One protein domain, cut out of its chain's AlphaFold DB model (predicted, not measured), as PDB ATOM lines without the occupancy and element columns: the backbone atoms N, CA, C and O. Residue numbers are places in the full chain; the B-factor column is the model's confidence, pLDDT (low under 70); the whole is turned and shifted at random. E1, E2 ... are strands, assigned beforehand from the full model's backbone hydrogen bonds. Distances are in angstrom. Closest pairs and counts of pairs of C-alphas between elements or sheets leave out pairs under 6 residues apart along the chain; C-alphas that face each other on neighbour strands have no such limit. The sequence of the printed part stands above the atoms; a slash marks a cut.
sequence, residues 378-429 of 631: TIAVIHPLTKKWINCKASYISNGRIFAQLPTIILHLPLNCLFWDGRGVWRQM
ATOM      1  N   THR A 378     164.890 134.179 115.398       91.06
ATOM      2  CA  THR A 378     164.682 133.236 116.501       91.06
ATOM      3  C   THR A 378     165.606 133.567 117.665       91.06
ATOM      4  O   THR A 378     166.820 133.689 117.499       91.06
ATOM      5  N   ILE A 379     165.016 133.657 118.852       92.75
ATOM      6  CA  ILE A 379     165.700 133.922 120.111       92.75
ATOM      7  C   ILE A 379     165.367 132.802 121.096       92.75
ATOM      8  O   ILE A 379     164.195 132.538 121.370       92.75
ATOM      9  N   ALA A 380     166.392 132.162 121.646       92.06
ATOM     10  CA  ALA A 380     166.282 131.246 122.768       92.06
ATOM     11  C   ALA A 380     166.381 132.031 124.082       92.06
ATOM     12  O   ALA A 380     167.384 132.699 124.352       92.06
ATOM     13  N   VAL A 381     165.340 131.941 124.904       91.44
ATOM     14  CA  VAL A 381     165.205 132.681 126.164       91.44
ATOM     15  C   VAL A 381     164.847 131.738 127.307       91.44
ATOM     16  O   VAL A 381     164.236 130.689 127.094       91.44
ATOM     17  N   ILE A 382     165.194 132.121 128.535       89.31
ATOM     18  CA  ILE A 382     164.754 131.406 129.736       89.31
ATOM     19  C   ILE A 382     163.399 131.978 130.148       89.31
ATOM     20  O   ILE A 382     163.288 133.161 130.479       89.31
ATOM     21  N   HIS A 383     162.362 131.145 130.146       89.75
ATOM     22  CA  HIS A 383     161.022 131.574 130.522       89.75
ATOM     23  C   HIS A 383     160.989 131.977 132.010       89.75
ATOM     24  O   HIS A 383     161.296 131.151 132.874       89.75
ATOM     25  N   PRO A 384     160.566 133.207 132.363       87.06
ATOM     26  CA  PRO A 384     160.718 133.747 133.717       87.06
ATOM     27  C   PRO A 384     159.935 132.970 134.783       87.06
ATOM     28  O   PRO A 384     160.423 132.848 135.904       87.06
ATOM     29  N   LEU A 385     158.767 132.418 134.426       88.25
ATOM     30  CA  LEU A 385     157.922 131.636 135.341       88.25
ATOM     31  C   LEU A 385     158.328 130.154 135.448       88.25
ATOM     32  O   LEU A 385     158.411 129.627 136.546       88.25
ATOM     33  N   THR A 386     158.599 129.468 134.329       88.75
ATOM     34  CA  THR A 386     158.896 128.020 134.325       88.75
ATOM     35  C   THR A 386     160.383 127.691 134.434       88.75
ATOM     36  O   THR A 386     160.726 126.528 134.624       88.75
ATOM     37  N   LYS A 387     161.266 128.687 134.273       88.38
ATOM     38  CA  LYS A 387     162.735 128.555 134.244       88.38
ATOM     39  C   LYS A 387     163.272 127.601 133.164       88.38
ATOM     40  O   LYS A 387     164.424 127.188 133.226       88.38
ATOM     41  N   LYS A 388     162.464 127.270 132.152       89.81
ATOM     42  CA  LYS A 388     162.860 126.420 131.018       89.81
ATOM     43  C   LYS A 388     163.309 127.263 129.825       89.81
ATOM     44  O   LYS A 388     162.794 128.361 129.612       89.81
ATOM     45  N   TRP A 389     164.233 126.723 129.032       90.12
ATOM     46  CA  TRP A 389     164.625 127.298 127.744       90.12
ATOM     47  C   TRP A 389     163.502 127.153 126.720       90.12
ATOM     48  O   TRP A 389     162.938 126.070 126.562       90.12
ATOM     49  N   ILE A 390     163.189 128.244 126.025       91.75
ATOM     50  CA  ILE A 390     162.154 128.293 124.991       91.75
ATOM     51  C   ILE A 390     162.665 129.122 123.817       91.75
ATOM     52  O   ILE A 390     163.252 130.186 124.008       91.75
ATOM     53  N   ASN A 391     162.399 128.647 122.602       90.56
ATOM     54  CA  ASN A 391     162.637 129.411 121.385       90.56
ATOM     55  C   ASN A 391     161.396 130.240 121.053       90.56
ATOM     56  O   ASN A 391     160.281 129.721 120.996       90.56
ATOM     57  N   CYS A 392     161.596 131.526 120.810       90.31
ATOM     58  CA  CYS A 392     160.559 132.475 120.427       90.31
ATOM     59  C   CYS A 392     161.057 133.363 119.287       90.31
ATOM     60  O   CYS A 392     162.248 133.376 118.980       90.31
ATOM     61  N   LYS A 393     160.150 134.101 118.646       90.19
ATOM     62  CA  LYS A 393     160.520 135.084 117.625       90.19
ATOM     63  C   LYS A 393     160.589 136.484 118.218       90.19
ATOM     64  O   LYS A 393     159.772 136.848 119.067       90.19
ATOM     65  N   ALA A 394     161.528 137.273 117.717       88.69
ATOM     66  CA  ALA A 394     161.581 138.711 117.926       88.69
ATOM     67  C   ALA A 394     160.317 139.387 117.365       88.69
ATOM     68  O   ALA A 394     160.107 139.384 116.151       88.69
ATOM     69  N   SER A 395     159.480 139.987 118.213       88.38
ATOM     70  CA  SER A 395     158.261 140.667 117.752       88.38
ATOM     71  C   SER A 395     158.552 142.080 117.256       88.38
ATOM     72  O   SER A 395     158.124 142.457 116.166       88.38
ATOM     73  N   TYR A 396     159.264 142.870 118.060       89.62
ATOM     74  CA  TYR A 396     159.764 144.198 117.704       89.62
ATOM     75  C   TYR A 396     160.851 144.645 118.690       89.62
ATOM     76  O   TYR A 396     161.057 144.017 119.731       89.62
ATOM     77  N   ILE A 397     161.547 145.731 118.350       87.94
ATOM     78  CA  ILE A 397     162.663 146.296 119.112       87.94
ATOM     79  C   ILE A 397     162.367 147.769 119.357       87.94
ATOM     80  O   ILE A 397     161.928 148.472 118.449       87.94
ATOM     81  N   SER A 398     162.565 148.231 120.587       89.62
ATOM     82  CA  SER A 398     162.367 149.631 120.963       89.62
ATOM     83  C   SER A 398     163.155 149.944 122.234       89.62
ATOM     84  O   SER A 398     163.264 149.103 123.128       89.62
ATOM     85  N   ASN A 399     163.732 151.145 122.304       88.94
ATOM     86  CA  ASN A 399     164.428 151.692 123.476       88.94
ATOM     87  C   ASN A 399     165.532 150.765 124.025       88.94
ATOM     88  O   ASN A 399     165.683 150.603 125.236       88.94
ATOM     89  N   GLY A 400     166.273 150.098 123.132       88.31
ATOM     90  CA  GLY A 400     167.323 149.138 123.497       88.31
ATOM     91  C   GLY A 400     166.817 147.822 124.096       88.31
ATOM     92  O   GLY A 400     167.586 147.086 124.717       88.31
ATOM     93  N   ARG A 401     165.529 147.510 123.913       91.50
ATOM     94  CA  ARG A 401     164.892 146.263 124.345       91.50
ATOM     95  C   ARG A 401     164.308 145.515 123.161       91.50
ATOM     96  O   ARG A 401     163.779 146.119 122.228       91.50
ATOM     97  N   ILE A 402     164.338 144.194 123.251       91.88
ATOM     98  CA  ILE A 402     163.561 143.313 122.398       91.88
ATOM     99  C   ILE A 402     162.323 142.816 123.130       91.88
ATOM    100  O   ILE A 402     162.359 142.503 124.324       91.88
ATOM    101  N   PHE A 403     161.233 142.736 122.381       91.88
ATOM    102  CA  PHE A 403     159.953 142.239 122.842       91.88
ATOM    103  C   PHE A 403     159.737 140.876 122.198       91.88
ATOM    104  O   PHE A 403     159.587 140.769 120.979       91.88
ATOM    105  N   ALA A 404     159.762 139.831 123.018       90.31
ATOM    106  CA  ALA A 404     159.542 138.461 122.588       90.31
ATOM    107  C   ALA A 404     158.135 138.015 122.992       90.31
ATOM    108  O   ALA A 404     157.792 138.003 124.178       90.31
ATOM    109  N   GLN A 405     157.314 137.652 122.003       87.56
ATOM    110  CA  GLN A 405     155.971 137.136 122.252       87.56
ATOM    111  C   GLN A 405     156.041 135.639 122.562       87.56
ATOM    112  O   GLN A 405     156.433 134.833 121.717       87.56
ATOM    113  N   LEU A 406     155.619 135.272 123.768       87.88
ATOM    114  CA  LEU A 406     155.327 133.897 124.161       87.88
ATOM    115  C   LEU A 406     153.796 133.692 124.140       87.88
ATOM    116  O   LEU A 406     153.052 134.678 124.074       87.88
ATOM    117  N   PRO A 407     153.294 132.441 124.187       82.25
ATOM    118  CA  PRO A 407     151.858 132.167 124.090       82.25
ATOM    119  C   PRO A 407     151.005 132.925 125.115       82.25
ATOM    120  O   PRO A 407     149.908 133.363 124.792       82.25
ATOM    121  N   THR A 408     151.521 133.108 126.334       85.44
ATOM    122  CA  THR A 408     150.772 133.683 127.464       85.44
ATOM    123  C   THR A 408     151.391 134.953 128.051       85.44
ATOM    124  O   THR A 408     150.740 135.629 128.845       85.44
ATOM    125  N   ILE A 409     152.627 135.301 127.677       91.44
ATOM    126  CA  ILE A 409     153.356 136.449 128.234       91.44
ATOM    127  C   ILE A 409     154.123 137.206 127.146       91.44
ATOM    128  O   ILE A 409     154.484 136.643 126.111       91.44
ATOM    129  N   ILE A 410     154.428 138.474 127.411       91.88
ATOM    130  CA  ILE A 410     155.400 139.258 126.647       91.88
ATOM    131  C   ILE A 410     156.664 139.378 127.491       91.88
ATOM    132  O   ILE A 410     156.612 139.809 128.640       91.88
ATOM    133  N   LEU A 411     157.803 138.978 126.930       91.94
ATOM    134  CA  LEU A 411     159.092 139.082 127.603       91.94
ATOM    135  C   LEU A 411     159.871 140.278 127.062       91.94
ATOM    136  O   LEU A 411     160.078 140.403 125.855       91.94
ATOM    137  N   HIS A 412     160.319 141.134 127.976       91.94
ATOM    138  CA  HIS A 412     161.161 142.283 127.674       91.94
ATOM    139  C   HIS A 412     162.601 141.934 128.031       91.94
ATOM    140  O   HIS A 412     162.892 141.603 129.181       91.94
ATOM    141  N   LEU A 413     163.502 142.005 127.055       90.44
ATOM    142  CA  LEU A 413     164.922 141.739 127.270       90.44
ATOM    143  C   LEU A 413     165.751 142.915 126.773       90.44
ATOM    144  O   LEU A 413     165.522 143.374 125.653       90.44
ATOM    145  N   PRO A 414     166.728 143.399 127.550       91.62
ATOM    146  CA  PRO A 414     167.675 144.366 127.028       91.62
ATOM    147  C   PRO A 414     168.567 143.689 125.978       91.62
ATOM    148  O   PRO A 414     168.951 142.524 126.125       91.62
ATOM    149  N   LEU A 415     168.891 144.409 124.902       90.69
ATOM    150  CA  LEU A 415     169.654 143.848 123.779       90.69
ATOM    151  C   LEU A 415     171.056 143.378 124.196       90.69
ATOM    152  O   LEU A 415     171.571 142.408 123.652       90.69
ATOM    153  N   ASN A 416     171.643 144.014 125.212       87.88
ATOM    154  CA  ASN A 416     172.943 143.641 125.776       87.88
ATOM    155  C   ASN A 416     172.968 142.261 126.469       87.88
ATOM    156  O   ASN A 416     174.048 141.755 126.762       87.88
ATOM    157  N   CYS A 417     171.809 141.653 126.740       88.06
ATOM    158  CA  CYS A 417     171.706 140.314 127.315       88.06
ATOM    159  C   CYS A 417     171.575 139.219 126.251       88.06
ATOM    160  O   CYS A 417     171.279 138.078 126.603       88.06
ATOM    161  N   LEU A 418     171.744 139.542 124.967       90.56
ATOM    162  CA  LEU A 418     171.650 138.585 123.871       90.56
ATOM    163  C   LEU A 418     172.996 138.440 123.166       90.56
ATOM    164  O   LEU A 418     173.731 139.408 122.989       90.56
ATOM    165  N   PHE A 419     173.301 137.223 122.727       90.56
ATOM    166  CA  PHE A 419     174.445 136.941 121.871       90.56
ATOM    167  C   PHE A 419     174.061 136.007 120.733       90.56
ATOM    168  O   PHE A 419     173.135 135.207 120.845       90.56
ATOM    169  N   TRP A 420     174.786 136.114 119.629       87.50
ATOM    170  CA  TRP A 420     174.619 135.228 118.488       87.50
ATOM    171  C   TRP A 420     175.369 133.914 118.725       87.50
ATOM    172  O   TRP A 420     176.578 133.939 118.957       87.50
ATOM    173  N   ASP A 421     174.679 132.771 118.653       84.81
ATOM    174  CA  ASP A 421     175.288 131.458 118.924       84.81
ATOM    175  C   ASP A 421     176.020 130.835 117.720       84.81
ATOM    176  O   ASP A 421     176.589 129.747 117.825       84.81
ATOM    177  N   GLY A 422     176.011 131.514 116.568       80.81
ATOM    178  CA  GLY A 422     176.640 131.045 115.331       80.81
ATOM    179  C   GLY A 422     175.858 129.960 114.580       80.81
ATOM    180  O   GLY A 422     176.256 129.600 113.477       80.81
ATOM    181  N   ARG A 423     174.746 129.457 115.131       80.31
ATOM    182  CA  ARG A 423     173.917 128.372 114.571       80.31
ATOM    183  C   ARG A 423     172.552 128.859 114.079       80.31
ATOM    184  O   ARG A 423     171.639 128.055 113.906       80.31
ATOM    185  N   GLY A 424     172.409 130.162 113.851       81.88
ATOM    186  CA  GLY A 424     171.159 130.754 113.380       81.88
ATOM    187  C   GLY A 424     170.216 131.214 114.495       81.88
ATOM    188  O   GLY A 424     169.065 131.531 114.199       81.88
ATOM    189  N   VAL A 425     170.652 131.218 115.765       88.44
ATOM    190  CA  VAL A 425     169.795 131.553 116.909       88.44
ATOM    191  C   VAL A 425     170.474 132.568 117.829       88.44
ATOM    192  O   VAL A 425     171.624 132.418 118.245       88.44
ATOM    193  N   TRP A 426     169.729 133.600 118.212       91.62
ATOM    194  CA  TRP A 426     170.138 134.487 119.297       91.62
ATOM    195  C   TRP A 426     169.857 133.823 120.636       91.62
ATOM    196  O   TRP A 426     168.774 133.289 120.851       91.62
ATOM    197  N   ARG A 427     170.802 133.861 121.566       90.00
ATOM    198  CA  ARG A 427     170.640 133.278 122.897       90.00
ATOM    199  C   ARG A 427     170.711 134.346 123.962       90.00
ATOM    200  O   ARG A 427     171.535 135.254 123.902       90.00
ATOM    201  N   GLN A 428     169.852 134.204 124.960       89.31
ATOM    202  CA  GLN A 428     169.989 134.942 126.200       89.31
ATOM    203  C   GLN A 428     171.286 134.535 126.914       89.31
ATOM    204  O   GLN A 428     171.540 133.350 127.095       89.31
ATOM    205  N   MET A 429     172.088 135.509 127.346       81.81
ATOM    206  CA  MET A 429     173.189 135.275 128.277       81.81
ATOM    207  C   MET A 429     172.607 134.899 129.641       81.81
ATOM    208  O   MET A 429     171.820 135.661 130.213       81.81
TER     209      MET A 429
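What this domain is: This is residues 378 to 429 of the 631 residues of an uncharacterized protein of Trichomonas vaginalis (UniProt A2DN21). One sheet of six strands curls like part of a small barrel that is not closed: its edge strands E4 and E5 meet only through their link. The long strand E2 bends in the middle, with E1 beside its first part and E3 beside its last, while the hairpin of E5 and E6 extends the sheet beyond E1. The 52 printed residues hold six named strands, E1 to E6 along the chain, and no named helix; the class is all strand. The mixed sheet has the order E4, E3, E2, E1, E6, E5. The whole is compact, with a radius of gyration of the C-alphas of 10.2 A and spans of 27 by 24 by 15 A.

Where its parts are: E1, residues 378 to 382, begins at C-alpha 378 (164.682, 133.236, 116.501) and is 13.4 A long. E2, residues 389 to 398, measures 23.4 A and bends by 69 degrees at residue 395. E3, residues 401 to 405, measures 12.9 A, and E4, residues 410 to 414, 13.3 A. E5, residues 418 to 420, measures 7.0 A; E6, residues 426 to 428, measures 6.9 A and ends at C-alpha 428 (169.989, 134.942, 126.200).

How they stand to each other: E1 to E4 form a meander, each strand the antiparallel neighbour of the one before. Within hydrogen-bond range are N 379 and O 392 of E1 and E2 at 2.8 A, N 403 and O 396 of E3 and E2 at 2.9 A, and N 402 and O 413 of E3 and E4 at 2.8 A. E6 is parallel to E1 at 12 degrees, with N 380 and O 426 2.8 A apart. E5 is antiparallel to E6, with N 427 and O 419 2.8 A apart. E1 and E4 are apart.

The domain as a whole: The farthest C-alphas, of Thr 408 and Gly 422, are 28.7 A apart. The printed part has no cut, no link is long, and no printed residue is under 70 in pLDDT.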